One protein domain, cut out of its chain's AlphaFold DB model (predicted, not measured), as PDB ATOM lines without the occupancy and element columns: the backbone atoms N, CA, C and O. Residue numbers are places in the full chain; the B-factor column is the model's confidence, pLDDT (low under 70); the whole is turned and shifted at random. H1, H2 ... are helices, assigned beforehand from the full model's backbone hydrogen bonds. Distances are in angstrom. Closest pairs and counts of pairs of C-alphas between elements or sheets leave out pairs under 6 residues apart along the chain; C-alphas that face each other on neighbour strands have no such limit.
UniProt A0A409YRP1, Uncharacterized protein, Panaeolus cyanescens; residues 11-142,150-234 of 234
ATOM      1  N   PRO A  11      12.683  16.974 -34.341       76.25
ATOM      2  CA  PRO A  11      13.300  17.434 -33.105       76.25
ATOM      3  C   PRO A  11      14.717  16.871 -32.961       76.25
ATOM      4  O   PRO A  11      15.009  15.755 -33.420       76.25
ATOM      5  N   SER A  12      15.595  17.621 -32.301       78.06
ATOM      6  CA  SER A  12      16.905  17.107 -31.916       78.06
ATOM      7  C   SER A  12      16.718  15.890 -31.018       78.06
ATOM      8  O   SER A  12      15.704  15.722 -30.338       78.06
ATOM      9  N   SER A  13      17.677  14.982 -31.006       80.00
ATOM     10  CA  SER A  13      17.421  13.722 -30.319       80.00
ATOM     11  C   SER A  13      17.625  13.806 -28.807       80.00
ATOM     12  O   SER A  13      17.052  12.991 -28.092       80.00
ATOM     13  N   MET A  14      18.267  14.870 -28.301       82.44
ATOM     14  CA  MET A  14      18.130  15.271 -26.896       82.44
ATOM     15  C   MET A  14      16.672  15.631 -26.567       82.44
ATOM     16  O   MET A  14      16.156  15.153 -25.563       82.44
ATOM     17  N   GLU A  15      15.973  16.387 -27.424       81.94
ATOM     18  CA  GLU A  15      14.545  16.695 -27.218       81.94
ATOM     19  C   GLU A  15      13.698  15.422 -27.196       81.94
ATOM     20  O   GLU A  15      12.819  15.276 -26.346       81.94
ATOM     21  N   LEU A  16      13.972  14.478 -28.101       84.81
ATOM     22  CA  LEU A  16      13.261  13.197 -28.150       84.81
ATOM     23  C   LEU A  16      13.527  12.341 -26.906       84.81
ATOM     24  O   LEU A  16      12.591  11.762 -26.358       84.81
ATOM     25  N   ILE A  17      14.769  12.307 -26.419       86.88
ATOM     26  CA  ILE A  17      15.141  11.590 -25.194       86.88
ATOM     27  C   ILE A  17      14.487  12.230 -23.966       86.88
ATOM     28  O   ILE A  17      13.862  11.526 -23.176       86.88
ATOM     29  N   LEU A  18      14.562  13.554 -23.813       88.00
ATOM     30  CA  LEU A  18      13.920  14.257 -22.699       88.00
ATOM     31  C   LEU A  18      12.393  14.088 -22.745       88.00
ATOM     32  O   LEU A  18      11.762  13.861 -21.714       88.00
ATOM     33  N   LYS A  19      11.792  14.101 -23.941       86.88
ATOM     34  CA  LYS A  19      10.371  13.785 -24.135       86.88
ATOM     35  C   LYS A  19      10.042  12.346 -23.727       86.88
ATOM     36  O   LYS A  19       9.009  12.117 -23.099       86.88
ATOM     37  N   ALA A  20      10.900  11.382 -24.054       88.06
ATOM     38  CA  ALA A  20      10.725   9.996 -23.636       88.06
ATOM     39  C   ALA A  20      10.856   9.842 -22.109       88.06
ATOM     40  O   ALA A  20      10.024   9.168 -21.507       88.06
ATOM     41  N   LEU A  21      11.811  10.520 -21.457       89.56
ATOM     42  CA  LEU A  21      11.920  10.559 -19.990       89.56
ATOM     43  C   LEU A  21      10.673  11.169 -19.348       89.56
ATOM     44  O   LEU A  21      10.150  10.638 -18.372       89.56
ATOM     45  N   HIS A  22      10.154  12.252 -19.923       88.06
ATOM     46  CA  HIS A  22       8.938  12.891 -19.436       88.06
ATOM     47  C   HIS A  22       7.729  11.948 -19.487       88.06
ATOM     48  O   HIS A  22       6.918  11.953 -18.564       88.06
ATOM     49  N   ARG A  23       7.614  11.091 -20.512       86.62
ATOM     50  CA  ARG A  23       6.550  10.071 -20.589       86.62
ATOM     51  C   ARG A  23       6.632   9.030 -19.471       86.62
ATOM     52  O   ARG A  23       5.591   8.529 -19.065       86.62
ATOM     53  N   ILE A  24       7.823   8.742 -18.940       85.88
ATOM     54  CA  ILE A  24       7.967   7.883 -17.751       85.88
ATOM     55  C   ILE A  24       7.308   8.549 -16.538       85.88
ATOM     56  O   ILE A  24       6.623   7.892 -15.759       85.88
ATOM     57  N   VAL A  25       7.524   9.857 -16.369       84.88
ATOM     58  CA  VAL A  25       7.027  10.617 -15.212       84.88
ATOM     59  C   VAL A  25       5.530  10.918 -15.340       84.88
ATOM     60  O   VAL A  25       4.790  10.821 -14.363       84.88
ATOM     61  N   PHE A  26       5.077  11.256 -16.549       84.19
ATOM     62  CA  PHE A  26       3.703  11.659 -16.844       84.19
ATOM     63  C   PHE A  26       3.170  10.941 -18.100       84.19
ATOM     64  O   PHE A  26       3.102  11.551 -19.174       84.19
ATOM     65  N   PRO A  27       2.748   9.666 -17.990       78.81
ATOM     66  CA  PRO A  27       2.361   8.839 -19.139       78.81
ATOM     67  C   PRO A  27       1.186   9.394 -19.956       78.81
ATOM     68  O   PRO A  27       1.125   9.212 -21.169       78.81
ATOM     69  N   GLU A  28       0.264  10.100 -19.301       74.06
ATOM     70  CA  GLU A  28      -0.962  10.636 -19.913       74.06
ATOM     71  C   GLU A  28      -0.829  12.102 -20.364       74.06
ATOM     72  O   GLU A  28      -1.778  12.693 -20.881       74.06
ATOM     73  N   SER A  29       0.338  12.723 -20.167       67.81
ATOM     74  CA  SER A  29       0.520  14.149 -20.429       67.81
ATOM     75  C   SER A  29       0.899  14.422 -21.885       67.81
ATOM     76  O   SER A  29       1.964  14.024 -22.359       67.81
ATOM     77  N   ALA A  30       0.058  15.186 -22.587       60.62
ATOM     78  CA  ALA A  30       0.341  15.730 -23.918       60.62
ATOM     79  C   ALA A  30       1.189  17.021 -23.861       60.62
ATOM     80  O   ALA A  30       0.948  17.962 -24.618       60.62
ATOM     81  N   MET A  31       2.139  17.107 -22.923       57.72
ATOM     82  CA  MET A  31       2.954  18.309 -22.736       57.72
ATOM     83  C   MET A  31       3.945  18.550 -23.882       57.72
ATOM     84  O   MET A  31       4.315  17.644 -24.636       57.72
ATOM     85  N   GLY A  32       4.333  19.822 -24.016       61.28
ATOM     86  CA  GLY A  32       5.284  20.299 -25.014       61.28
ATOM     87  C   GLY A  32       6.678  19.694 -24.853       61.28
ATOM     88  O   GLY A  32       6.999  19.051 -23.856       61.28
ATOM     89  N   ILE A  33       7.507  19.892 -25.875       63.81
ATOM     90  CA  ILE A  33       8.899  19.441 -25.881       63.81
ATOM     91  C   ILE A  33       9.668  20.193 -24.777       63.81
ATOM     92  O   ILE A  33       9.536  21.419 -24.711       63.81
ATOM     93  N   PRO A  34      10.443  19.501 -23.918       68.38
ATOM     94  CA  PRO A  34      11.254  20.148 -22.890       68.38
ATOM     95  C   PRO A  34      12.206  21.176 -23.504       68.38
ATOM     96  O   PRO A  34      12.848  20.904 -24.519       68.38
ATOM     97  N   THR A  35      12.308  22.355 -22.892       74.00
ATOM     98  CA  THR A  35      13.251  23.387 -23.334       74.00
ATOM     99  C   THR A  35      14.680  22.961 -23.034       74.00
ATOM    100  O   THR A  35      14.993  22.617 -21.897       74.00
ATOM    101  N   ILE A  36      15.555  23.017 -24.037       78.94
ATOM    102  CA  ILE A  36      16.977  22.693 -23.884       78.94
ATOM    103  C   ILE A  36      17.774  23.963 -23.545       78.94
ATOM    104  O   ILE A  36      17.508  25.022 -24.126       78.94
ATOM    105  N   PRO A  37      18.778  23.879 -22.648       78.25
ATOM    106  CA  PRO A  37      19.686  24.984 -22.384       78.25
ATOM    107  C   PRO A  37      20.379  25.468 -23.657       78.25
ATOM    108  O   PRO A  37      20.772  24.683 -24.510       78.25
ATOM    109  N   GLN A  38      20.598  26.772 -23.776       77.88
ATOM    110  CA  GLN A  38      21.277  27.334 -24.951       77.88
ATOM    111  C   GLN A  38      22.802  27.383 -24.781       77.88
ATOM    112  O   GLN A  38      23.532  27.551 -25.754       77.88
ATOM    113  N   SER A  39      23.291  27.266 -23.545       82.38
ATOM    114  CA  SER A  39      24.721  27.246 -23.245       82.38
ATOM    115  C   SER A  39      25.339  25.888 -23.611       82.38
ATOM    116  O   SER A  39      24.911  24.875 -23.049       82.38
ATOM    117  N   PRO A  40      26.392  25.846 -24.455       81.06
ATOM    118  CA  PRO A  40      27.094  24.613 -24.818       81.06
ATOM    119  C   PRO A  40      27.511  23.764 -23.612       81.06
ATOM    120  O   PRO A  40      27.343  22.549 -23.623       81.06
ATOM    121  N   GLY A  41      28.020  24.402 -22.550       82.44
ATOM    122  CA  GLY A  41      28.454  23.703 -21.338       82.44
ATOM    123  C   GLY A  41      27.299  23.031 -20.596       82.44
ATOM    124  O   GLY A  41      27.435  21.897 -20.146       82.44
ATOM    125  N   LEU A  42      26.135  23.686 -20.529       89.00
ATOM    126  CA  LEU A  42      24.947  23.123 -19.878       89.00
ATOM    127  C   LEU A  42      24.336  21.984 -20.703       89.00
ATOM    128  O   LEU A  42      23.952  20.963 -20.135       89.00
ATOM    129  N   VAL A  43      24.313  22.119 -22.033       85.62
ATOM    130  CA  VAL A  43      23.906  21.036 -22.945       85.62
ATOM    131  C   VAL A  43      24.816  19.820 -22.784       85.62
ATOM    132  O   VAL A  43      24.320  18.698 -22.692       85.62
ATOM    133  N   CYS A  44      26.135  20.027 -22.685       84.12
ATOM    134  CA  CYS A  44      27.086  18.938 -22.452       84.12
ATOM    135  C   CYS A  44      26.765  18.177 -21.161       84.12
ATOM    136  O   CYS A  44      26.724  16.955 -21.184       84.12
ATOM    137  N   ILE A  45      26.448  18.875 -20.066       88.50
ATOM    138  CA  ILE A  45      26.104  18.226 -18.791       88.50
ATOM    139  C   ILE A  45      24.835  17.370 -18.909       88.50
ATOM    140  O   ILE A  45      24.802  16.242 -18.417       88.50
ATOM    141  N   VAL A  46      23.785  17.881 -19.560       89.50
ATOM    142  CA  VAL A  46      22.553  17.103 -19.791       89.50
ATOM    143  C   VAL A  46      22.866  15.867 -20.634       89.50
ATOM    144  O   VAL A  46      22.438  14.762 -20.293       89.50
ATOM    145  N   ASN A  47      23.667  16.029 -21.690       85.69
ATOM    146  CA  ASN A  47      24.098  14.912 -22.519       85.69
ATOM    147  C   ASN A  47      24.900  13.887 -21.710       85.69
ATOM    148  O   ASN A  47      24.659  12.693 -21.832       85.69
ATOM    149  N   ASP A  48      25.821  14.315 -20.852       85.31
ATOM    150  CA  ASP A  48      26.641  13.434 -20.018       85.31
ATOM    151  C   ASP A  48      25.801  12.571 -19.076       85.31
ATOM    152  O   ASP A  48      26.086  11.386 -18.897       85.31
ATOM    153  N   PHE A  49      24.715  13.111 -18.523       89.50
ATOM    154  CA  PHE A  49      23.786  12.307 -17.732       89.50
ATOM    155  C   PHE A  49      23.011  11.298 -18.572       89.50
ATOM    156  O   PHE A  49      22.809  10.169 -18.116       89.50
ATOM    157  N   ILE A  50      22.598  11.669 -19.784       87.62
ATOM    158  CA  ILE A  50      21.996  10.735 -20.743       87.62
ATOM    159  C   ILE A  50      23.010   9.631 -21.093       87.62
ATOM    160  O   ILE A  50      22.657   8.450 -21.093       87.62
ATOM    161  N   ASN A  51      24.288   9.990 -21.285       82.62
ATOM    162  CA  ASN A  51      25.367   9.031 -21.538       82.62
ATOM    163  C   ASN A  51      25.520   8.044 -20.392       82.62
ATOM    164  O   ASN A  51      25.579   6.826 -20.590       82.62
ATOM    165  N   LEU A  52      25.557   8.582 -19.180       85.88
ATOM    166  CA  LEU A  52      25.698   7.805 -17.969       85.88
ATOM    167  C   LEU A  52      24.584   6.764 -17.837       85.88
ATOM    168  O   LEU A  52      24.881   5.620 -17.486       85.88
ATOM    169  N   LEU A  53      23.342   7.132 -18.179       88.81
ATOM    170  CA  LEU A  53      22.200   6.221 -18.173       88.81
ATOM    171  C   LEU A  53      22.356   5.086 -19.184       88.81
ATOM    172  O   LEU A  53      22.204   3.925 -18.811       88.81
ATOM    173  N   PHE A  54      22.676   5.385 -20.442       86.19
ATOM    174  CA  PHE A  54      22.794   4.337 -21.460       86.19
ATOM    175  C   PHE A  54      23.970   3.387 -21.208       86.19
ATOM    176  O   PHE A  54      23.884   2.199 -21.532       86.19
ATOM    177  N   HIS A  55      25.042   3.866 -20.577       81.38
ATOM    178  CA  HIS A  55      26.169   3.026 -20.174       81.38
ATOM    179  C   HIS A  55      25.943   2.256 -18.872       81.38
ATOM    180  O   HIS A  55      26.471   1.153 -18.717       81.38
ATOM    181  N   ASN A  56      25.143   2.796 -17.955       85.19
ATOM    182  CA  ASN A  56      24.835   2.173 -16.670       85.19
ATOM    183  C   ASN A  56      23.313   2.042 -16.486       85.19
ATOM    184  O   ASN A  56      22.764   2.589 -15.529       85.19
ATOM    185  N   PRO A  57      22.615   1.304 -17.372       86.25
ATOM    186  CA  PRO A  57      21.152   1.265 -17.381       86.25
ATOM    187  C   PRO A  57      20.557   0.425 -16.241       86.25
ATOM    188  O   PRO A  57      19.358   0.494 -15.987       86.25
ATOM    189  N   LEU A  58      21.389  -0.337 -15.519       85.81
ATOM    190  CA  LEU A  58      21.016  -1.165 -14.364       85.81
ATOM    191  C   LEU A  58      20.813  -0.336 -13.080       85.81
ATOM    192  O   LEU A  58      21.227  -0.735 -11.990       85.81
ATOM    193  N   ILE A  59      20.183   0.832 -13.202       85.56
ATOM    194  CA  ILE A  59      19.677   1.580 -12.050       85.56
ATOM    195  C   ILE A  59      18.423   0.890 -11.502       85.56
ATOM    196  O   ILE A  59      17.655   0.266 -12.248       85.56
ATOM    197  N   LYS A  60      18.209   0.983 -10.184       85.50
ATOM    198  CA  LYS A  60      17.079   0.312  -9.526       85.50
ATOM    199  C   LYS A  60      15.754   0.824 -10.106       85.50
ATOM    200  O   LYS A  60      15.652   2.018 -10.372       85.50
ATOM    201  N   PRO A  61      14.705  -0.009 -10.221       83.44
ATOM    202  CA  PRO A  61      13.422   0.417 -10.783       83.44
ATOM    203  C   PRO A  61      12.834   1.682 -10.142       83.44
ATOM    204  O   PRO A  61      12.388   2.578 -10.851       83.44
ATOM    205  N   GLY A  62      12.907   1.804  -8.810       81.25
ATOM    206  CA  GLY A  62      12.463   3.007  -8.093       81.25
ATOM    207  C   GLY A  62      13.301   4.260  -8.390       81.25
ATOM    208  O   GLY A  62      12.781   5.372  -8.342       81.25
ATOM    209  N   ASP A  63      14.566   4.078  -8.767       89.44
ATOM    210  CA  ASP A  63      15.493   5.160  -9.099       89.44
ATOM    211  C   ASP A  63      15.349   5.614 -10.565       89.44
ATOM    212  O   ASP A  63      15.776   6.716 -10.894       89.44
ATOM    213  N   ARG A  64      14.705   4.829 -11.447       89.88
ATOM    214  CA  ARG A  64      14.468   5.184 -12.867       89.88
ATOM    215  C   ARG A  64      13.571   6.409 -13.011       89.88
ATOM    216  O   ARG A  64      13.914   7.357 -13.715       89.88
ATOM    217  N   VAL A  65      12.439   6.406 -12.306       90.12
ATOM    218  CA  VAL A  65      11.511   7.549 -12.280       90.12
ATOM    219  C   VAL A  65      12.180   8.746 -11.613       90.12
ATOM    220  O   VAL A  65      12.081   9.865 -12.107       90.12
ATOM    221  N   LEU A  66      12.912   8.510 -10.518       92.56
ATOM    222  CA  LEU A  66      13.631   9.567  -9.815       92.56
ATOM    223  C   LEU A  66      14.698  10.214 -10.706       92.56
ATOM    224  O   LEU A  66      14.782  11.435 -10.747       92.56
ATOM    225  N   TYR A  67      15.461   9.423 -11.461       93.44
ATOM    226  CA  TYR A  67      16.409   9.925 -12.453       93.44
ATOM    227  C   TYR A  67      15.709  10.808 -13.490       93.44
ATOM    228  O   TYR A  67      16.157  11.928 -13.727       93.44
ATOM    229  N   ALA A  68      14.592  10.340 -14.060       91.56
ATOM    230  CA  ALA A  68      13.843  11.094 -15.064       91.56
ATOM    231  C   ALA A  68      13.360  12.445 -14.514       91.56
ATOM    232  O   ALA A  68      13.613  13.477 -15.131       91.56
ATOM    233  N   VAL A  69      12.753  12.455 -13.321       91.94
ATOM    234  CA  VAL A  69      12.326  13.689 -12.637       91.94
ATOM    235  C   VAL A  69      13.510  14.630 -12.428       91.94
ATOM    236  O   VAL A  69      13.447  15.797 -12.796       91.94
ATOM    237  N   ARG A  70      14.618  14.124 -11.876       93.88
ATOM    238  CA  ARG A  70      15.776  14.955 -11.534       93.88
ATOM    239  C   ARG A  70      16.480  15.528 -12.755       93.88
ATOM    240  O   ARG A  70      16.924  16.670 -12.696       93.88
ATOM    241  N   LEU A  71      16.590  14.767 -13.842       93.69
ATOM    242  CA  LEU A  71      17.203  15.262 -15.071       93.69
ATOM    243  C   LEU A  71      16.322  16.317 -15.754       93.69
ATOM    244  O   LEU A  71      16.851  17.308 -16.256       93.69
ATOM    245  N   LEU A  72      14.997  16.145 -15.737       92.62
ATOM    246  CA  LEU A  72      14.060  17.150 -16.247       92.62
ATOM    247  C   LEU A  72      14.119  18.436 -15.406       92.62
ATOM    248  O   LEU A  72      14.358  19.504 -15.965       92.62
ATOM    249  N   ASP A  73      14.041  18.320 -14.074       92.94
ATOM    250  CA  ASP A  73      14.186  19.453 -13.146       92.94
ATOM    251  C   ASP A  73      15.526  20.185 -13.349       92.94
ATOM    252  O   ASP A  73      15.590  21.416 -13.332       92.94
ATOM    253  N   LEU A  74      16.615  19.432 -13.560       95.00
ATOM    254  CA  LEU A  74      17.937  19.991 -13.842       95.00
ATOM    255  C   LEU A  74      17.972  20.754 -15.161       95.00
ATOM    256  O   LEU A  74      18.536  21.846 -15.210       95.00
ATOM    257  N   THR A  75      17.360  20.201 -16.204       92.69
ATOM    258  CA  THR A  75      17.298  20.834 -17.525       92.69
ATOM    259  C   THR A  75      16.553  22.170 -17.444       92.69
ATOM    260  O   THR A  75      17.077  23.193 -17.891       92.69
ATOM    261  N   ASP A  76      15.402  22.203 -16.768       92.12
ATOM    262  CA  ASP A  76      14.623  23.430 -16.561       92.12
ATOM    263  C   ASP A  76      15.371  24.450 -15.688       92.12
ATOM    264  O   ASP A  76      15.385  25.656 -15.970       92.12
ATOM    265  N   ALA A  77      16.048  23.986 -14.635       93.94
ATOM    266  CA  ALA A  77      16.845  24.855 -13.781       93.94
ATOM    267  C   ALA A  77      18.044  25.459 -14.514       93.94
ATOM    268  O   ALA A  77      18.355  26.628 -14.278       93.94
ATOM    269  N   PHE A  78      18.687  24.706 -15.410       94.81
ATOM    270  CA  PHE A  78      19.746  25.220 -16.272       94.81
ATOM    271  C   PHE A  78      19.231  26.279 -17.237       94.81
ATOM    272  O   PHE A  78      19.855  27.334 -17.328       94.81
ATOM    273  N   CYS A  79      18.091  26.054 -17.896       91.56
ATOM    274  CA  CYS A  79      17.456  27.069 -18.743       91.56
ATOM    275  C   CYS A  79      17.200  28.357 -17.952       91.56
ATOM    276  O   CYS A  79      17.631  29.438 -18.348       91.56
ATOM    277  N   SER A  80      16.595  28.230 -16.770       92.56
ATOM    278  CA  SER A  80      16.273  29.381 -15.928       92.56
ATOM    279  C   SER A  80      17.507  30.078 -15.333       92.56
ATOM    280  O   SER A  80      17.503  31.295 -15.138       92.56
ATOM    281  N   LEU A  81      18.566  29.331 -15.006       94.56
ATOM    282  CA  LEU A  81      19.846  29.900 -14.580       94.56
ATOM    283  C   LEU A  81      20.497  30.671 -15.729       94.56
ATOM    284  O   LEU A  81      20.933  31.801 -15.522       94.56
ATOM    285  N   ASP A  82      20.530  30.079 -16.920       91.38
ATOM    286  CA  ASP A  82      21.145  30.679 -18.098       91.38
ATOM    287  C   ASP A  82      20.443  31.976 -18.498       91.38
ATOM    288  O   ASP A  82      21.110  32.981 -18.732       91.38
ATOM    289  N   GLU A  83      19.110  32.011 -18.464       91.06
ATOM    290  CA  GLU A  83      18.332  33.240 -18.655       91.06
ATOM    291  C   GLU A  83      18.735  34.350 -17.678       91.06
ATOM    292  O   GLU A  83      18.973  35.485 -18.098       91.06
ATOM    293  N   LEU A  84      18.864  34.037 -16.382       90.88
ATOM    294  CA  LEU A  84      19.306  35.029 -15.401       90.88
ATOM    295  C   LEU A  84      20.727  35.515 -15.686       90.88
ATOM    296  O   LEU A  84      20.962  36.718 -15.629       90.88
ATOM    297  N   VAL A  85      21.647  34.607 -16.016       91.50
ATOM    298  CA  VAL A  85      23.040  34.939 -16.349       91.50
ATOM    299  C   VAL A  85      23.115  35.851 -17.576       91.50
ATOM    300  O   VAL A  85      23.903  36.801 -17.590       91.50
ATOM    301  N   GLN A  86      22.272  35.626 -18.588       89.94
ATOM    302  CA  GLN A  86      22.186  36.521 -19.743       89.94
ATOM    303  C   GLN A  86      21.677  37.914 -19.359       89.94
ATOM    304  O   GLN A  86      22.236  38.914 -19.818       89.94
ATOM    305  N   LEU A  87      20.651  37.991 -18.505       88.81
ATOM    306  CA  LEU A  87      20.088  39.260 -18.030       88.81
ATOM    307  C   LEU A  87      21.108  40.071 -17.221       88.81
ATOM    308  O   LEU A  87      21.189  41.290 -17.378       88.81
ATOM    309  N   THR A  88      21.906  39.406 -16.388       88.06
ATOM    310  CA  THR A  88      22.944  40.040 -15.561       88.06
ATOM    311  C   THR A  88      24.282  40.203 -16.276       88.06
ATOM    312  O   THR A  88      25.201  40.777 -15.696       88.06
ATOM    313  N   ARG A  89      24.393  39.746 -17.533       87.31
ATOM    314  CA  ARG A  89      25.627  39.773 -18.338       87.31
ATOM    315  C   ARG A  89      26.802  39.063 -17.655       87.31
ATOM    316  O   ARG A  89      27.945  39.490 -17.787       87.31
ATOM    317  N   GLY A  90      26.516  37.980 -16.939       88.94
ATOM    318  CA  GLY A  90      27.516  37.204 -16.214       88.94
ATOM    319  C   GLY A  90      26.956  36.562 -14.953       88.94
ATOM    320  O   GLY A  90      25.844  36.865 -14.517       88.94
ATOM    321  N   TYR A  91      27.745  35.671 -14.362       91.50
ATOM    322  CA  TYR A  91      27.442  35.085 -13.065       91.50
ATOM    323  C   TYR A  91      28.187  35.835 -11.956       91.50
ATOM    324  O   TYR A  91      29.396  36.036 -12.027       91.50
ATOM    325  N   ASP A  92      27.457  36.218 -10.911       89.31
ATOM    326  CA  ASP A  92      28.010  36.807  -9.698       89.31
ATOM    327  C   ASP A  92      27.437  36.091  -8.470       89.31
ATOM    328  O   ASP A  92      26.229  36.092  -8.222       89.31
ATOM    329  N   GLN A  93      28.330  35.502  -7.674       87.75
ATOM    330  CA  GLN A  93      27.976  34.776  -6.458       87.75
ATOM    331  C   GLN A  93      27.348  35.682  -5.385       87.75
ATOM    332  O   GLN A  93      26.594  35.196  -4.540       87.75
ATOM    333  N   THR A  94      27.623  36.989  -5.395       89.38
ATOM    334  CA  THR A  94      27.031  37.918  -4.417       89.38
ATOM    335  C   THR A  94      25.571  38.247  -4.737       89.38
ATOM    336  O   THR A  94      24.790  38.620  -3.855       89.38
ATOM    337  N   THR A  95      25.157  38.008  -5.982       90.19
ATOM    338  CA  THR A  95      23.782  38.178  -6.436       90.19
ATOM    339  C   THR A  95      22.931  36.982  -5.998       90.19
ATOM    340  O   THR A  95      22.920  35.916  -6.615       90.19
ATOM    341  N   LYS A  96      22.168  37.166  -4.911       90.19
ATOM    342  CA  LYS A  96      21.383  36.107  -4.245       90.19
ATOM    343  C   LYS A  96      20.515  35.247  -5.190       90.19
ATOM    344  O   LYS A  96      20.528  34.028  -5.018       90.19
ATOM    345  N   PRO A  97      19.779  35.800  -6.179       92.12
ATOM    346  CA  PRO A  97      19.014  34.978  -7.120       92.12
ATOM    347  C   PRO A  97      19.879  34.024  -7.960       92.12
ATOM    348  O   PRO A  97      19.506  32.862  -8.119       92.12
ATOM    349  N   LEU A  98      21.038  34.488  -8.443       90.81
ATOM    350  CA  LEU A  98      21.980  33.676  -9.222       90.81
ATOM    351  C   LEU A  98      22.600  32.583  -8.358       90.81
ATOM    352  O   LEU A  98      22.551  31.411  -8.723       90.81
ATOM    353  N   TYR A  99      23.109  32.951  -7.180       92.94
ATOM    354  CA  TYR A  99      23.704  31.996  -6.248       92.94
ATOM    355  C   TYR A  99      22.725  30.887  -5.844       92.94
ATOM    356  O   TYR A  99      23.084  29.708  -5.854       92.94
ATOM    357  N   ASN A 100      21.476  31.241  -5.530       94.25
ATOM    358  CA  ASN A 100      20.458  30.262  -5.155       94.25
ATOM    359  C   ASN A 100      20.164  29.280  -6.300       94.25
ATOM    360  O   ASN A 100      20.079  28.076  -6.053       94.25
ATOM    361  N   LYS A 101      20.039  29.764  -7.547       94.12
ATOM    362  CA  LYS A 101      19.808  28.888  -8.707       94.12
ATOM    363  C   LYS A 101      21.021  28.016  -9.025       94.12
ATOM    364  O   LYS A 101      20.850  26.822  -9.248       94.12
ATOM    365  N   ALA A 102      22.230  28.570  -8.982       95.19
ATOM    366  CA  ALA A 102      23.458  27.806  -9.195       95.19
ATOM    367  C   ALA A 102      23.645  26.718  -8.122       95.19
ATOM    368  O   ALA A 102      23.957  25.572  -8.446       95.19
ATOM    369  N   SER A 103      23.364  27.039  -6.856       95.31
ATOM    370  CA  SER A 103      23.402  26.074  -5.747       95.31
ATOM    371  C   SER A 103      22.361  24.969  -5.911       95.31
ATOM    372  O   SER A 103      22.644  23.804  -5.640       95.31
ATOM    373  N   TYR A 104      21.159  25.318  -6.378       95.94
ATOM    374  CA  TYR A 104      20.114  24.345  -6.687       95.94
ATOM    375  C   TYR A 104      20.542  23.396  -7.815       95.94
ATOM    376  O   TYR A 104      20.433  22.181  -7.651       95.94
ATOM    377  N   CYS A 105      21.120  23.925  -8.899       96.31
ATOM    378  CA  CYS A 105      21.676  23.116  -9.985       96.31
ATOM    379  C   CYS A 105      22.779  22.173  -9.482       96.31
ATOM    380  O   CYS A 105      22.720  20.977  -9.749       96.31
ATOM    381  N   MET A 106      23.731  22.669  -8.681       95.00
ATOM    382  CA  MET A 106      24.794  21.832  -8.103       95.00
ATOM    383  C   MET A 106      24.260  20.719  -7.207       95.00
ATOM    384  O   MET A 106      24.729  19.584  -7.279       95.00
ATOM    385  N   ASN A 107      23.259  21.019  -6.380       95.00
ATOM    386  CA  ASN A 107      22.618  20.009  -5.545       95.00
ATOM    387  C   ASN A 107      21.942  18.930  -6.407       95.00
ATOM    388  O   ASN A 107      22.107  17.743  -6.145       95.00
ATOM    389  N   MET A 108      21.231  19.323  -7.467       95.06
ATOM    390  CA  MET A 108      20.593  18.366  -8.374       95.06
ATOM    391  C   MET A 108      21.594  17.517  -9.152       95.06
ATOM    392  O   MET A 108      21.384  16.311  -9.244       95.06
ATOM    393  N   ILE A 109      22.700  18.101  -9.628       94.50
ATOM    394  CA  ILE A 109      23.817  17.341 -10.207       94.50
ATOM    395  C   ILE A 109      24.237  16.250  -9.212       94.50
ATOM    396  O   ILE A 109      24.203  15.072  -9.551       94.50
ATOM    397  N   GLY A 110      24.520  16.612  -7.956       91.31
ATOM    398  CA  GLY A 110      24.867  15.647  -6.907       91.31
ATOM    399  C   GLY A 110      23.802  14.566  -6.677       91.31
ATOM    400  O   GLY A 110      24.137  13.390  -6.536       91.31
ATOM    401  N   GLN A 111      22.521  14.935  -6.684       92.62
ATOM    402  CA  GLN A 111      21.410  13.997  -6.497       92.62
ATOM    403  C   GLN A 111      21.249  13.004  -7.649       92.62
ATOM    404  O   GLN A 111      20.872  11.865  -7.395       92.62
ATOM    405  N   ILE A 112      21.528  13.400  -8.893       93.12
ATOM    406  CA  ILE A 112      21.498  12.466 -10.026       93.12
ATOM    407  C   ILE A 112      22.671  11.487  -9.918       93.12
ATOM    408  O   ILE A 112      22.492  10.289 -10.122       93.12
ATOM    409  N   LEU A 113      23.857  11.973  -9.542       89.19
ATOM    410  CA  LEU A 113      25.069  11.152  -9.454       89.19
ATOM    411  C   LEU A 113      24.947   9.985  -8.473       89.19
ATOM    412  O   LEU A 113      25.440   8.899  -8.760       89.19
ATOM    413  N   VAL A 114      24.266  10.182  -7.343       89.38
ATOM    414  CA  VAL A 114      24.103   9.128  -6.327       89.38
ATOM    415  C   VAL A 114      23.153   8.001  -6.746       89.38
ATOM    416  O   VAL A 114      23.110   6.975  -6.069       89.38
ATOM    417  N   LEU A 115      22.402   8.167  -7.843       90.19
ATOM    418  CA  LEU A 115      21.532   7.121  -8.397       90.19
ATOM    419  C   LEU A 115      22.326   6.062  -9.172       90.19
ATOM    420  O   LEU A 115      21.843   4.949  -9.381       90.19
ATOM    421  N   PHE A 116      23.543   6.401  -9.595       87.75
ATOM    422  CA  PHE A 116      24.414   5.514 -10.349       87.75
ATOM    423  C   PHE A 116      25.389   4.775  -9.431       87.75
ATOM    424  O   PHE A 116      25.769   5.278  -8.370       87.75
ATOM    425  N   PRO A 117      25.820   3.562  -9.815       80.50
ATOM    426  CA  PRO A 117      26.794   2.825  -9.030       80.50
ATOM    427  C   PRO A 117      28.142   3.574  -8.996       80.50
ATOM    428  O   PRO A 117      28.505   4.253  -9.955       80.50
ATOM    429  N   PRO A 118      28.931   3.441  -7.912       75.50
ATOM    430  CA  PRO A 118      30.130   4.259  -7.680       75.50
ATOM    431  C   PRO A 118      31.263   4.021  -8.690       75.50
ATOM    432  O   PRO A 118      32.218   4.788  -8.746       75.50
ATOM    433  N   ASN A 119      31.185   2.942  -9.469       73.50
ATOM    434  CA  ASN A 119      32.115   2.611 -10.545       73.50
ATOM    435  C   ASN A 119      31.672   3.152 -11.917       73.50
ATOM    436  O   ASN A 119      32.385   2.936 -12.901       73.50
ATOM    437  N   ALA A 120      30.517   3.818 -12.001       76.81
ATOM    438  CA  ALA A 120      30.065   4.452 -13.226       76.81
ATOM    439  C   ALA A 120      31.058   5.556 -13.611       76.81
ATOM    440  O   ALA A 120      31.365   6.453 -12.824       76.81
ATOM    441  N   LYS A 121      31.611   5.462 -14.823       67.50
ATOM    442  CA  LYS A 121      32.524   6.481 -15.344       67.50
ATOM    443  C   LYS A 121      31.737   7.759 -15.568       67.50
ATOM    444  O   LYS A 121      30.746   7.734 -16.291       67.50
ATOM    445  N   LEU A 122      32.196   8.846 -14.964       67.94
ATOM    446  CA  LEU A 122      31.629  10.165 -15.172       67.94
ATOM    447  C   LEU A 122      32.600  11.044 -15.949       67.94
ATOM    448  O   LEU A 122      33.808  10.986 -15.720       67.94
ATOM    449  N   SER A 123      32.054  11.886 -16.817       62.84
ATOM    450  CA  SER A 123      32.748  13.066 -17.320       62.84
ATOM    451  C   SER A 123      32.955  14.083 -16.191       62.84
ATOM    452  O   SER A 123      32.400  13.965 -15.095       62.84
ATOM    453  N   ASN A 124      33.747  15.122 -16.443       80.94
ATOM    454  CA  ASN A 124      34.018  16.183 -15.476       80.94
ATOM    455  C   ASN A 124      32.812  17.143 -15.301       80.94
ATOM    456  O   ASN A 124      32.988  18.356 -15.345       80.94
ATOM    457  N   VAL A 125      31.594  16.625 -15.079       87.50
ATOM    458  CA  VAL A 125      30.326  17.387 -15.002       87.50
ATOM    459  C   VAL A 125      30.416  18.575 -14.044       87.50
ATOM    460  O   VAL A 125      30.044  19.693 -14.399       87.50
ATOM    461  N   LEU A 126      30.935  18.349 -12.832       88.81
ATOM    462  CA  LEU A 126      31.093  19.410 -11.832       88.81
ATOM    463  C   LEU A 126      32.069  20.486 -12.314       88.81
ATOM    464  O   LEU A 126      31.780  21.672 -12.193       88.81
ATOM    465  N   GLN A 127      33.185  20.078 -12.922       89.00
ATOM    466  CA  GLN A 127      34.161  21.006 -13.485       89.00
ATOM    467  C   GLN A 127      33.552  21.816 -14.634       89.00
ATOM    468  O   GLN A 127      33.727  23.026 -14.673       89.00
ATOM    469  N   THR A 128      32.805  21.178 -15.540       90.12
ATOM    470  CA  THR A 128      32.133  21.855 -16.659       90.12
ATOM    471  C   THR A 128      31.110  22.870 -16.162       90.12
ATOM    472  O   THR A 128      31.026  23.972 -16.705       90.12
ATOM    473  N   PHE A 129      30.365  22.547 -15.103       93.44
ATOM    474  CA  PHE A 129      29.430  23.498 -14.510       93.44
ATOM    475  C   PHE A 129      30.152  24.672 -13.839       93.44
ATOM    476  O   PHE A 129      29.770  25.826 -14.026       93.44
ATOM    477  N   GLU A 130      31.226  24.405 -13.095       92.12
ATOM    478  CA  GLU A 130      32.058  25.456 -12.504       92.12
ATOM    479  C   GLU A 130      32.713  26.352 -13.564       92.12
ATOM    480  O   GLU A 130      32.799  27.562 -13.369       92.12
ATOM    481  N   GLU A 131      33.170  25.781 -14.680       90.12
ATOM    482  CA  GLU A 131      33.712  26.521 -15.824       90.12
ATOM    483  C   GLU A 131      32.644  27.414 -16.460       90.12
ATOM    484  O   GLU A 131      32.900  28.599 -16.670       90.12
ATOM    485  N   TYR A 132      31.428  26.895 -16.661       91.31
ATOM    486  CA  TYR A 132      30.295  27.695 -17.127       91.31
ATOM    487  C   TYR A 132      29.999  28.881 -16.198       91.31
ATOM    488  O   TYR A 132      29.766  29.986 -16.676       91.31
ATOM    489  N   LEU A 133      30.031  28.687 -14.876       92.75
ATOM    490  CA  LEU A 133      29.805  29.782 -13.929       92.75
ATOM    491  C   LEU A 133      30.947  30.810 -13.916       92.75
ATOM    492  O   LEU A 133      30.703  31.976 -13.615       92.75
ATOM    493  N   LYS A 134      32.188  30.401 -14.202       90.56
ATOM    494  CA  LYS A 134      33.348  31.308 -14.237       90.56
ATOM    495  C   LYS A 134      33.336  32.212 -15.465       90.56
ATOM    496  O   LYS A 134      33.666  33.387 -15.335       90.56
ATOM    497  N   ASP A 135      32.983  31.663 -16.624       85.38
ATOM    498  CA  ASP A 135      32.980  32.384 -17.898       85.38
ATOM    499  C   ASP A 135      31.761  31.984 -18.749       85.38
ATOM    500  O   ASP A 135      31.878  31.216 -19.711       85.38
ATOM    501  N   PRO A 136      30.548  32.433 -18.371       86.00
ATOM    502  CA  PRO A 136      29.349  32.064 -19.101       86.00
ATOM    503  C   PRO A 136      29.316  32.769 -20.464       86.00
ATOM    504  O   PRO A 136      29.476  33.992 -20.529       86.00
ATOM    505  N   PRO A 137      29.023  32.052 -21.564       82.69
ATOM    506  CA  PRO A 137      28.938  32.661 -22.884       82.69
ATOM    507  C   PRO A 137      27.767  33.651 -22.940       82.69
ATOM    508  O   PRO A 137      26.593  33.269 -22.892       82.69
ATOM    509  N   ILE A 138      28.080  34.944 -23.045       82.56
ATOM    510  CA  ILE A 138      27.076  36.007 -23.131       82.56
ATOM    511  C   ILE A 138      26.615  36.175 -24.575       82.56
ATOM    512  O   ILE A 138      27.392  36.500 -25.475       82.56
ATOM    513  N   ARG A 139      25.314  36.009 -24.795       74.94
ATOM    514  CA  ARG A 139      24.674  36.171 -26.097       74.94
ATOM    515  C   ARG A 139      24.549  37.656 -26.418       74.94
ATOM    516  O   ARG A 139      23.936  38.438 -25.684       74.94
ATOM    517  N   LEU A 140      25.172  38.066 -27.520       58.31
ATOM    518  CA  LEU A 140      25.260  39.478 -27.887       58.31
ATOM    519  C   LEU A 140      23.980  40.013 -28.562       58.31
ATOM    520  O   LEU A 140      23.771  41.219 -28.515       58.31
ATOM    521  N   THR A 141      23.086  39.170 -29.105       50.50
ATOM    522  CA  THR A 141      21.783  39.589 -29.682       50.50
ATOM    523  C   THR A 141      20.737  38.458 -29.710       50.50
ATOM    524  O   THR A 141      21.098  37.293 -29.854       50.50
ATOM    525  N   GLU A 142      19.439  38.800 -29.637       46.34
ATOM    526  CA  GLU A 142      18.298  37.869 -29.824       46.34
ATOM    527  C   GLU A 142      18.251  37.242 -31.234       46.34
ATOM    528  O   GLU A 142      17.681  36.172 -31.434       46.34
ATOM    529  N   ASP A 150      24.190  24.797 -35.842       45.00
ATOM    530  CA  ASP A 150      23.334  23.712 -35.383       45.00
ATOM    531  C   ASP A 150      23.697  23.408 -33.916       45.00
ATOM    532  O   ASP A 150      24.882  23.286 -33.603       45.00
ATOM    533  N   PRO A 151      22.741  23.266 -32.988       42.25
ATOM    534  CA  PRO A 151      23.058  22.763 -31.660       42.25
ATOM    535  C   PRO A 151      23.840  21.442 -31.719       42.25
ATOM    536  O   PRO A 151      24.564  21.155 -30.783       42.25
ATOM    537  N   ASN A 152      23.783  20.671 -32.813       42.19
ATOM    538  CA  ASN A 152      24.619  19.486 -33.037       42.19
ATOM    539  C   ASN A 152      26.032  19.776 -33.599       42.19
ATOM    540  O   ASN A 152      26.825  18.846 -33.730       42.19
ATOM    541  N   SER A 153      26.378  21.021 -33.952       39.06
ATOM    542  CA  SER A 153      27.696  21.393 -34.497       39.06
ATOM    543  C   SER A 153      28.731  21.774 -33.442       39.06
ATOM    544  O   SER A 153      29.876  22.055 -33.797       39.06
ATOM    545  N   LEU A 154      28.383  21.757 -32.152       43.16
ATOM    546  CA  LEU A 154      29.391  21.900 -31.108       43.16
ATOM    547  C   LEU A 154      30.276  20.642 -31.109       43.16
ATOM    548  O   LEU A 154      29.761  19.539 -30.914       43.16
ATOM    549  N   PRO A 155      31.608  20.771 -31.246       38.44
ATOM    550  CA  PRO A 155      32.540  19.644 -31.388       38.44
ATOM    551  C   PRO A 155      32.650  18.724 -30.150       38.44
ATOM    552  O   PRO A 155      33.504  17.843 -30.114       38.44
ATOM    553  N   ARG A 156      31.790  18.911 -29.138       40.09
ATOM    554  CA  ARG A 156      31.649  18.080 -27.931       40.09
ATOM    555  C   ARG A 156      30.277  17.408 -27.778       40.09
ATOM    556  O   ARG A 156      30.102  16.633 -26.843       40.09
ATOM    557  N   ILE A 157      29.313  17.655 -28.671       46.28
ATOM    558  CA  ILE A 157      27.994  16.999 -28.629       46.28
ATOM    559  C   ILE A 157      28.116  15.655 -29.337       46.28
ATOM    560  O   ILE A 157      27.796  15.457 -30.506       46.28
ATOM    561  N   VAL A 158      28.735  14.737 -28.613       45.50
ATOM    562  CA  VAL A 158      29.108  13.428 -29.113       45.50
ATOM    563  C   VAL A 158      27.870  12.535 -29.086       45.50
ATOM    564  O   VAL A 158      27.291  12.262 -28.037       45.50
ATOM    565  N   HIS A 159      27.493  12.125 -30.296       54.72
ATOM    566  CA  HIS A 159      26.618  11.010 -30.663       54.72
ATOM    567  C   HIS A 159      25.216  10.984 -30.076       54.72
ATOM    568  O   HIS A 159      24.774  10.010 -29.474       54.72
ATOM    569  N   VAL A 160      24.445  11.993 -30.446       55.25
ATOM    570  CA  VAL A 160      23.000  11.860 -30.459       55.25
ATOM    571  C   VAL A 160      22.616  10.863 -31.580       55.25
ATOM    572  O   VAL A 160      22.985  11.061 -32.739       55.25
ATOM    573  N   PHE A 161      21.944   9.749 -31.251       61.22
ATOM    574  CA  PHE A 161      21.382   8.826 -32.258       61.22
ATOM    575  C   PHE A 161      20.601   9.618 -33.303       61.22
ATOM    576  O   PHE A 161      19.926  10.558 -32.904       61.22
ATOM    577  N   PRO A 162      20.609   9.253 -34.600       70.69
ATOM    578  CA  PRO A 162      19.801   9.966 -35.584       70.69
ATOM    579  C   PRO A 162      18.367  10.113 -35.068       70.69
ATOM    580  O   PRO A 162      17.756   9.106 -34.711       70.69
ATOM    581  N   SER A 163      17.828  11.338 -35.017       75.69
ATOM    582  CA  SER A 163      16.503  11.612 -34.430       75.69
ATOM    583  C   SER A 163      15.403  10.691 -34.962       75.69
ATOM    584  O   SER A 163      14.492  10.318 -34.232       75.69
ATOM    585  N   LEU A 164      15.533  10.254 -36.217       78.38
ATOM    586  CA  LEU A 164      14.664   9.272 -36.868       78.38
ATOM    587  C   LEU A 164      14.530   7.953 -36.088       78.38
ATOM    588  O   LEU A 164      13.460   7.356 -36.081       78.38
ATOM    589  N   CYS A 165      15.586   7.504 -35.409       78.38
ATOM    590  CA  CYS A 165      15.591   6.286 -34.598       78.38
ATOM    591  C   CYS A 165      14.956   6.474 -33.210       78.38
ATOM    592  O   CYS A 165      14.769   5.492 -32.497       78.38
ATOM    593  N   LEU A 166      14.660   7.717 -32.813       80.62
ATOM    594  CA  LEU A 166      14.212   8.078 -31.465       80.62
ATOM    595  C   LEU A 166      12.762   8.582 -31.400       80.62
ATOM    596  O   LEU A 166      12.269   8.862 -30.311       80.62
ATOM    597  N   VAL A 167      12.068   8.685 -32.539       80.44
ATOM    598  CA  VAL A 167      10.701   9.239 -32.633       80.44
ATOM    599  C   VAL A 167       9.709   8.517 -31.709       80.44
ATOM    600  O   VAL A 167       8.913   9.172 -31.035       80.44
ATOM    601  N   ASP A 168       9.827   7.191 -31.617       79.75
ATOM    602  CA  ASP A 168       8.983   6.324 -30.783       79.75
ATOM    603  C   ASP A 168       9.784   5.625 -29.679       79.75
ATOM    604  O   ASP A 168       9.412   4.552 -29.204       79.75
ATOM    605  N   PHE A 169      10.915   6.212 -29.278       85.31
ATOM    606  CA  PHE A 169      11.726   5.637 -28.217       85.31
ATOM    607  C   PHE A 169      10.955   5.613 -26.897       85.31
ATOM    608  O   PHE A 169      10.401   6.625 -26.454       85.31
ATOM    609  N   ASP A 170      10.958   4.445 -26.265       88.25
ATOM    610  CA  ASP A 170      10.344   4.211 -24.971       88.25
ATOM    611  C   ASP A 170      11.386   3.672 -23.990       88.25
ATOM    612  O   ASP A 170      11.994   2.616 -24.190       88.25
ATOM    613  N   PHE A 171      11.568   4.416 -22.903       89.25
ATOM    614  CA  PHE A 171      12.486   4.039 -21.843       89.25
ATOM    615  C   PHE A 171      12.017   2.811 -21.075       89.25
ATOM    616  O   PHE A 171      12.873   2.062 -20.610       89.25
ATOM    617  N   GLN A 172      10.707   2.571 -20.950       88.56
ATOM    618  CA  GLN A 172      10.230   1.373 -20.261       88.56
ATOM    619  C   GLN A 172      10.657   0.122 -21.035       88.56
ATOM    620  O   GLN A 172      11.334  -0.739 -20.477       88.56
ATOM    621  N   THR A 173      10.403   0.098 -22.346       90.25
ATOM    622  CA  THR A 173      10.863  -0.969 -23.247       90.25
ATOM    623  C   THR A 173      12.390  -1.140 -23.219       90.25
ATOM    624  O   THR A 173      12.891  -2.266 -23.229       90.25
ATOM    625  N   PHE A 174      13.152  -0.041 -23.162       90.69
ATOM    626  CA  PHE A 174      14.612  -0.096 -23.025       90.69
ATOM    627  C   PHE A 174      15.058  -0.731 -21.698       90.69
ATOM    628  O   PHE A 174      15.947  -1.584 -21.694       90.69
ATOM    629  N   PHE A 175      14.452  -0.344 -20.575       91.38
ATOM    630  CA  PHE A 175      14.793  -0.902 -19.269       91.38
ATOM    631  C   PHE A 175      14.404  -2.378 -19.147       91.38
ATOM    632  O   PHE A 175      15.211  -3.166 -18.656       91.38
ATOM    633  N   ASP A 176      13.230  -2.764 -19.650       90.12
ATOM    634  CA  ASP A 176      12.775  -4.159 -19.655       90.12
ATOM    635  C   ASP A 176      13.734  -5.049 -20.458       90.12
ATOM    636  O   ASP A 176      14.090  -6.150 -20.033       90.12
ATOM    637  N   TYR A 177      14.228  -4.542 -21.593       90.69
ATOM    638  CA  TYR A 177      15.245  -5.219 -22.394       90.69
ATOM    639  C   TYR A 177      16.564  -5.422 -21.636       90.69
ATOM    640  O   TYR A 177      17.155  -6.503 -21.676       90.69
ATOM    641  N   VAL A 178      17.031  -4.387 -20.936       88.75
ATOM    642  CA  VAL A 178      18.268  -4.441 -20.147       88.75
ATOM    643  C   VAL A 178      18.141  -5.429 -18.986       88.75
ATOM    644  O   VAL A 178      19.062  -6.220 -18.767       88.75
ATOM    645  N   ASP A 179      17.015  -5.410 -18.273       89.44
ATOM    646  CA  ASP A 179      16.749  -6.324 -17.160       89.44
ATOM    647  C   ASP A 179      16.698  -7.782 -17.645       89.44
ATOM    648  O   ASP A 179      17.281  -8.666 -17.014       89.44
ATOM    649  N   ALA A 180      16.081  -8.030 -18.806       87.44
ATOM    650  CA  ALA A 180      16.051  -9.352 -19.424       87.44
ATOM    651  C   ALA A 180      17.462  -9.848 -19.798       87.44
ATOM    652  O   ALA A 180      17.822 -10.978 -19.464       87.44
ATOM    653  N   GLN A 181      18.287  -9.001 -20.429       88.44
ATOM    654  CA  GLN A 181      19.672  -9.355 -20.775       88.44
ATOM    655  C   GLN A 181      20.537  -9.636 -19.540       88.44
ATOM    656  O   GLN A 181      21.378 -10.539 -19.560       88.44
ATOM    657  N   GLU A 182      20.361  -8.870 -18.464       88.06
ATOM    658  CA  GLU A 182      21.093  -9.112 -17.220       88.06
ATOM    659  C   GLU A 182      20.620 -10.401 -16.534       88.06
ATOM    660  O   GLU A 182      21.451 -11.176 -16.052       88.06
ATOM    661  N   GLY A 183      19.317 -10.694 -16.571       85.00
ATOM    662  CA  GLY A 183      18.762 -11.976 -16.135       85.00
ATOM    663  C   GLY A 183      19.363 -13.166 -16.892       85.00
ATOM    664  O   GLY A 183      19.785 -14.142 -16.267       85.00
ATOM    665  N   GLU A 184      19.491 -13.062 -18.218       85.88
ATOM    666  CA  GLU A 184      20.154 -14.073 -19.058       85.88
ATOM    667  C   GLU A 184      21.622 -14.262 -18.675       85.88
ATOM    668  O   GLU A 184      22.095 -15.391 -18.499       85.88
ATOM    669  N   ARG A 185      22.349 -13.159 -18.475       86.38
ATOM    670  CA  ARG A 185      23.756 -13.192 -18.066       86.38
ATOM    671  C   ARG A 185      23.936 -13.926 -16.736       86.38
ATOM    672  O   ARG A 185      24.839 -14.763 -16.628       86.38
ATOM    673  N   ILE A 186      23.096 -13.620 -15.742       85.38
ATOM    674  CA  ILE A 186      23.122 -14.257 -14.418       85.38
ATOM    675  C   ILE A 186      22.826 -15.752 -14.549       85.38
ATOM    676  O   ILE A 186      23.609 -16.567 -14.057       85.38
ATOM    677  N   HIS A 187      21.773 -16.122 -15.282       82.00
ATOM    678  CA  HIS A 187      21.397 -17.521 -15.489       82.00
ATOM    679  C   HIS A 187      22.522 -18.334 -16.154       82.00
ATOM    680  O   HIS A 187      22.899 -19.409 -15.676       82.00
ATOM    681  N   ILE A 188      23.142 -17.803 -17.215       82.44
ATOM    682  CA  ILE A 188      24.290 -18.440 -17.879       82.44
ATOM    683  C   ILE A 188      25.468 -18.598 -16.905       82.44
ATOM    684  O   ILE A 188      26.164 -19.620 -16.921       82.44
ATOM    685  N   GLU A 189      25.728 -17.598 -16.063       83.00
ATOM    686  CA  GLU A 189      26.800 -17.648 -15.070       83.00
ATOM    687  C   GLU A 189      26.544 -18.716 -13.994       83.00
ATOM    688  O   GLU A 189      27.466 -19.459 -13.636       83.00
ATOM    689  N   GLU A 190      25.306 -18.837 -13.519       81.69
ATOM    690  CA  GLU A 190      24.865 -19.882 -12.591       81.69
ATOM    691  C   GLU A 190      25.010 -21.271 -13.210       81.69
ATOM    692  O   GLU A 190      25.680 -22.128 -12.631       81.69
ATOM    693  N   MET A 191      24.527 -21.471 -14.438       75.81
ATOM    694  CA  MET A 191      24.679 -22.740 -15.158       75.81
ATOM    695  C   MET A 191      26.155 -23.112 -15.365       75.81
ATOM    696  O   MET A 191      26.537 -24.281 -15.247       75.81
ATOM    697  N   ARG A 192      27.035 -22.130 -15.607       78.75
ATOM    698  CA  ARG A 192      28.494 -22.350 -15.661       78.75
ATOM    699  C   ARG A 192      29.098 -22.693 -14.298       78.75
ATOM    700  O   ARG A 192      30.082 -23.434 -14.254       78.75
ATOM    701  N   LYS A 193      28.588 -22.140 -13.193       78.06
ATOM    702  CA  LYS A 193      29.025 -22.497 -11.827       78.06
ATOM    703  C   LYS A 193      28.606 -23.928 -11.495       78.06
ATOM    704  O   LYS A 193      29.465 -24.718 -11.119       78.06
ATOM    705  N   VAL A 194      27.348 -24.278 -11.754       74.88
ATOM    706  CA  VAL A 194      26.809 -25.635 -11.594       74.88
ATOM    707  C   VAL A 194      27.638 -26.640 -12.404       74.88
ATOM    708  O   VAL A 194      28.195 -27.573 -11.831       74.88
ATOM    709  N   LYS A 195      27.864 -26.393 -13.704       68.75
ATOM    710  CA  LYS A 195      28.723 -27.245 -14.557       68.75
ATOM    711  C   LYS A 195      30.141 -27.436 -14.011       68.75
ATOM    712  O   LYS A 195      30.713 -28.505 -14.197       68.75
ATOM    713  N   ARG A 196      30.724 -26.425 -13.357       67.25
ATOM    714  CA  ARG A 196      32.054 -26.534 -12.730       67.25
ATOM    715  C   ARG A 196      32.040 -27.411 -11.479       67.25
ATOM    716  O   ARG A 196      32.968 -28.191 -11.312       67.25
ATOM    717  N   VAL A 197      31.002 -27.309 -10.648       62.94
ATOM    718  CA  VAL A 197      30.838 -28.142  -9.444       62.94
ATOM    719  C   VAL A 197      30.612 -29.606  -9.830       62.94
ATOM    720  O   VAL A 197      31.323 -30.476  -9.346       62.94
ATOM    721  N   TYR A 198      29.735 -29.881 -10.797       59.59
ATOM    722  CA  TYR A 198      29.497 -31.254 -11.265       59.59
ATOM    723  C   TYR A 198      30.689 -31.866 -12.023       59.59
ATOM    724  O   TYR A 198      30.868 -33.073 -11.998       59.59
ATOM    725  N   LYS A 199      31.559 -31.061 -12.656       56.97
ATOM    726  CA  LYS A 199      32.831 -31.561 -13.221       56.97
ATOM    727  C   LYS A 199      33.894 -31.891 -12.166       56.97
ATOM    728  O   LYS A 199      34.847 -32.590 -12.495       56.97
ATOM    729  N   SER A 200      33.774 -31.340 -10.957       55.12
ATOM    730  CA  SER A 200      34.674 -31.613  -9.828       55.12
ATOM    731  C   SER A 200      34.348 -32.952  -9.166       55.12
ATOM    732  O   SER A 200      35.263 -33.650  -8.739       55.12
ATOM    733  N   ASP A 201      33.065 -33.321  -9.140       52.41
ATOM    734  CA  ASP A 201      32.564 -34.525  -8.485       52.41
ATOM    735  C   ASP A 201      31.977 -35.517  -9.511       52.41
ATOM    736  O   ASP A 201      30.779 -35.550  -9.773       52.41
ATOM    737  N   ALA A 202      32.863 -36.385 -10.009       48.41
ATOM    738  CA  ALA A 202      32.606 -37.753 -10.477       48.41
ATOM    739  C   ALA A 202      32.125 -38.051 -11.917       48.41
ATOM    740  O   ALA A 202      31.338 -37.351 -12.548       48.41
ATOM    741  N   ASP A 203      32.587 -39.236 -12.340       50.16
ATOM    742  CA  ASP A 203      32.199 -40.164 -13.415       50.16
ATOM    743  C   ASP A 203      30.685 -40.474 -13.555       50.16
ATOM    744  O   ASP A 203      30.303 -41.581 -13.935       50.16
ATOM    745  N   TYR A 204      29.787 -39.527 -13.288       47.31
ATOM    746  CA  TYR A 204      28.348 -39.715 -13.473       47.31
ATOM    747  C   TYR A 204      27.783 -38.707 -14.474       47.31
ATOM    748  O   TYR A 204      27.465 -37.562 -14.159       47.31
ATOM    749  N   LEU A 205      27.625 -39.186 -15.711       51.22
ATOM    750  CA  LEU A 205      26.783 -38.597 -16.752       51.22
ATOM    751  C   LEU A 205      25.307 -38.681 -16.322       51.22
ATOM    752  O   LEU A 205      24.577 -39.566 -16.760       51.22
ATOM    753  N   TRP A 206      24.868 -37.778 -15.448       48.69
ATOM    754  CA  TRP A 206      23.447 -37.468 -15.276       48.69
ATOM    755  C   TRP A 206      23.165 -36.100 -15.908       48.69
ATOM    756  O   TRP A 206      23.987 -35.193 -15.752       48.69
ATOM    757  N   PRO A 207      22.045 -35.920 -16.633       51.97
ATOM    758  CA  PRO A 207      21.661 -34.602 -17.119       51.97
ATOM    759  C   PRO A 207      21.485 -33.660 -15.924       51.97
ATOM    760  O   PRO A 207      20.947 -34.046 -14.881       51.97
ATOM    761  N   LEU A 208      22.005 -32.441 -16.055       54.56
ATOM    762  CA  LEU A 208      21.968 -31.450 -14.984       54.56
ATOM    763  C   LEU A 208      20.505 -31.126 -14.642       54.56
ATOM    764  O   LEU A 208      19.711 -30.898 -15.561       54.56
ATOM    765  N   PRO A 209      20.131 -31.056 -13.352       45.28
ATOM    766  CA  PRO A 209      18.796 -30.615 -12.978       45.28
ATOM    767  C   PRO A 209      18.640 -29.152 -13.414       45.28
ATOM    768  O   PRO A 209      19.300 -28.272 -12.864       45.28
ATOM    769  N   GLY A 210      17.824 -28.911 -14.445       50.28
ATOM    770  CA  GLY A 210      17.596 -27.582 -15.029       50.28
ATOM    771  C   GLY A 210      17.655 -27.500 -16.559       50.28
ATOM    772  O   GLY A 210      17.259 -26.476 -17.103       50.28
ATOM    773  N   GLU A 211      18.084 -28.549 -17.275       51.56
ATOM    774  CA  GLU A 211      18.088 -28.548 -18.757       51.56
ATOM    775  C   GLU A 211      16.687 -28.687 -19.400       51.56
ATOM    776  O   GLU A 211      16.561 -28.559 -20.614       51.56
ATOM    777  N   GLU A 212      15.624 -28.894 -18.611       45.72
ATOM    778  CA  GLU A 212      14.239 -29.047 -19.104       45.72
ATOM    779  C   GLU A 212      13.417 -27.743 -19.120       45.72
ATOM    780  O   GLU A 212      12.282 -27.726 -19.596       45.72
ATOM    781  N   GLY A 213      13.973 -26.629 -18.638       47.66
ATOM    782  CA  GLY A 213      13.363 -25.315 -18.824       47.66
ATOM    783  C   GLY A 213      13.793 -24.739 -20.166       47.66
ATOM    784  O   GLY A 213      14.958 -24.384 -20.320       47.66
ATOM    785  N   TYR A 214      12.876 -24.625 -21.130       50.97
ATOM    786  CA  TYR A 214      13.093 -23.808 -22.327       50.97
ATOM    787  C   TYR A 214      13.355 -22.360 -21.887       50.97
ATOM    788  O   TYR A 214      12.426 -21.588 -21.666       50.97
ATOM    789  N   TYR A 215      14.625 -22.005 -21.703       59.03
ATOM    790  CA  TYR A 215      15.040 -20.621 -21.562       59.03
ATOM    791  C   TYR A 215      14.976 -20.001 -22.956       59.03
ATOM    792  O   TYR A 215      15.777 -20.350 -23.826       59.03
ATOM    793  N   GLU A 216      13.987 -19.144 -23.200       63.28
ATOM    794  CA  GLU A 216      13.945 -18.373 -24.438       63.28
ATOM    795  C   GLU A 216      15.034 -17.291 -24.375       63.28
ATOM    796  O   GLU A 216      14.997 -16.447 -23.477       63.28
ATOM    797  N   PRO A 217      16.028 -17.317 -25.281       70.44
ATOM    798  CA  PRO A 217      17.073 -16.305 -25.306       70.44
ATOM    799  C   PRO A 217      16.473 -14.936 -25.631       70.44
ATOM    800  O   PRO A 217      15.556 -14.828 -26.455       70.44
ATOM    801  N   VAL A 218      17.012 -13.878 -25.022       79.19
ATOM    802  CA  VAL A 218      16.541 -12.518 -25.293       79.19
ATOM    803  C   VAL A 218      16.857 -12.169 -26.746       79.19
ATOM    804  O   VAL A 218      18.008 -12.228 -27.185       79.19
ATOM    805  N   ILE A 219      15.832 -11.792 -27.515       83.19
ATOM    806  CA  ILE A 219      16.008 -11.404 -28.918       83.19
ATOM    807  C   ILE A 219      16.852 -10.119 -28.971       83.19
ATOM    808  O   ILE A 219      16.467  -9.124 -28.354       83.19
ATOM    809  N   PRO A 220      17.983 -10.093 -29.704       83.00
ATOM    810  CA  PRO A 220      18.821  -8.903 -29.810       83.00
ATOM    811  C   PRO A 220      18.054  -7.693 -30.355       83.00
ATOM    812  O   PRO A 220      17.307  -7.809 -31.329       83.00
ATOM    813  N   ASN A 221      18.288  -6.516 -29.773       84.31
ATOM    814  CA  ASN A 221      17.741  -5.253 -30.250       84.31
ATOM    815  C   ASN A 221      18.905  -4.349 -30.660       84.31
ATOM    816  O   ASN A 221      19.567  -3.738 -29.823       84.31
ATOM    817  N   GLY A 222      19.137  -4.251 -31.972       80.69
ATOM    818  CA  GLY A 222      20.279  -3.519 -32.521       80.69
ATOM    819  C   GLY A 222      20.319  -2.035 -32.144       80.69
ATOM    820  O   GLY A 222      21.409  -1.475 -32.061       80.69
ATOM    821  N   LEU A 223      19.175  -1.393 -31.881       80.75
ATOM    822  CA  LEU A 223      19.139  -0.003 -31.415       80.75
ATOM    823  C   LEU A 223      19.652   0.091 -29.973       80.75
ATOM    824  O   LEU A 223      20.578   0.853 -29.704       80.75
ATOM    825  N   PHE A 224      19.096  -0.718 -29.070       84.94
ATOM    826  CA  PHE A 224      19.465  -0.709 -27.653       84.94
ATOM    827  C   PHE A 224      20.901  -1.191 -27.426       84.94
ATOM    828  O   PHE A 224      21.644  -0.591 -26.649       84.94
ATOM    829  N   ASP A 225      21.341  -2.214 -28.160       82.38
ATOM    830  CA  ASP A 225      22.726  -2.681 -28.123       82.38
ATOM    831  C   ASP A 225      23.702  -1.591 -28.590       82.38
ATOM    832  O   ASP A 225      24.756  -1.397 -27.981       82.38
ATOM    833  N   ASN A 226      23.352  -0.849 -29.647       78.12
ATOM    834  CA  ASN A 226      24.156   0.279 -30.114       78.12
ATOM    835  C   ASN A 226      24.147   1.441 -29.114       78.12
ATOM    836  O   ASN A 226      25.197   2.046 -28.915       78.12
ATOM    837  N   MET A 227      23.020   1.731 -28.454       76.94
ATOM    838  CA  MET A 227      22.928   2.731 -27.374       76.94
ATOM    839  C   MET A 227      23.877   2.414 -26.231       76.94
ATOM    840  O   MET A 227      24.609   3.282 -25.769       76.94
ATOM    841  N   ARG A 228      23.942   1.151 -25.825       77.94
ATOM    842  CA  ARG A 228      24.832   0.735 -24.741       77.94
ATOM    843  C   ARG A 228      26.310   0.751 -25.141       77.94
ATOM    844  O   ARG A 228      27.156   1.044 -24.296       77.94
ATOM    845  N   LYS A 229      26.625   0.415 -26.400       72.62
ATOM    846  CA  LYS A 229      28.005   0.285 -26.907       72.62
ATOM    847  C   LYS A 229      28.630   1.602 -27.366       72.62
ATOM    848  O   LYS A 229      29.797   1.825 -27.075       72.62
ATOM    849  N   ASN A 230      27.886   2.439 -28.087       63.03
ATOM    850  CA  ASN A 230      28.458   3.532 -28.886       63.03
ATOM    851  C   ASN A 230      28.344   4.917 -28.241       63.03
ATOM    852  O   ASN A 230      28.845   5.884 -28.810       63.03
ATOM    853  N   TYR A 231      27.696   5.041 -27.084       54.16
ATOM    854  CA  TYR A 231      27.465   6.333 -26.439       54.16
ATOM    855  C   TYR A 231      28.696   6.777 -25.622       54.16
ATOM    856  O   TYR A 231      28.642   6.915 -24.411       54.16
ATOM    857  N   HIS A 232      29.853   6.885 -26.286       43.41
ATOM    858  CA  HIS A 232      31.148   7.121 -25.646       43.41
ATOM    859  C   HIS A 232      31.351   8.570 -25.179       43.41
ATOM    860  O   HIS A 232      31.185   9.519 -25.941       43.41
ATOM    861  N   PHE A 233      31.856   8.690 -23.948       38.06
ATOM    862  CA  PHE A 233      32.490   9.881 -23.385       38.06
ATOM    863  C   PHE A 233      33.698  10.351 -24.215       38.06
ATOM    864  O   PHE A 233      34.532   9.526 -24.606       38.06
ATOM    865  N   TYR A 234      33.829  11.670 -24.384       35.34
ATOM    866  CA  TYR A 234      35.099  12.348 -24.678       35.34
ATOM    867  C   TYR A 234      35.578  13.118 -23.450       35.34
ATOM    868  O   TYR A 234      34.735  13.782 -22.808       35.34
TER     869      TYR A 234
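AT A GLANCE: This is residues 11 to 142 and 150 to 234 of the 234 residues of an uncharacterized protein of Panaeolus cyanescens (UniProt A0A409YRP1). Four helices, H2 to H5, stand side by side as an up-and-down bundle, each running against the one before it; H1 crosses H3 at one side of the bundle. From near H1 the long helix H6 runs away as an arm, residues 199 to 205 stick out at its far end, and the chain folds back to H7 at one end of H2. The printed part has 217 residues, 124 of them in seven named helices, H1 to H7 in chain order, with no named strand: all helix. It is loose, with a radius of gyration of the C-alphas of 22.1 A and spans of 80 by 33 by 32 A.

HOW THE PARTS SIT: H1, residues 13 to 25, touches H3, residues 61 to 88, at a steep tilt of 54 degrees, opposite ways; the closest C-alphas, Leu 21 and Ala 68, are 5.3 A apart, and H3 takes part with residues 65 to 72 alone. H2, residues 40 to 55, forms a hairpin with H3 at a shallow tilt of 7 degrees, with the C-alphas of Leu 42 and Phe 78 closest at 6.7 A. H3 forms a second hairpin with H4, residues 96 to 113, at a shallow tilt of 26 degrees, closest at the C-alphas of Leu 81 and Lys 101, 6.0 A. H5, residues 125 to 134, touches H2 at a shallow tilt of 6 degrees, opposite ways, closest at the C-alphas of Ile 45 and Val 125, 5.7 A. H4 and H5 are close but not clearly touching, with the C-alphas of Met 106 and Leu 126 closest at 7.7 A. H6, residues 171 to 200, touches H1 with residues 171 to 172 alone, about perpendicular at 81 degrees; the C-alphas of Ala 20 and Phe 171 are closest at 6.5 A. H7, residues 222 to 230, and H2 touch only at their ends, closest at the C-alphas of Phe 54 and Arg 228, 5.3 A. Every O i to N i+4 pair is within hydrogen-bond range in H1, H2, H4, H5, H6 and H7, and 22 of 24 are in H3.

IN THESE COORDINATES: H1 begins at C-alpha 13 (17.421, 13.722, -30.319). H2 is 22.1 A long, H3 41.0 A, H4 25.8 A and H6 43.7 A, ending at C-alpha 200 (34.674, -31.613, -9.828). H7 ends at C-alpha 230 (28.458, 3.532, -28.886).

THE WHOLE: The C-alphas of Thr 141 and Asp 203, the two farthest apart, are 82.1 A apart. Residues 143 to 149 are not printed, and C-alphas 142 and 150 are 16.0 A apart across the cut. The links H1 to H2, H4 to H5 and H6 to H7 are long. The mean pLDDT of the printed part is 78.6; 51 residues are under 70, among them 150 to 161 and 195 to 216.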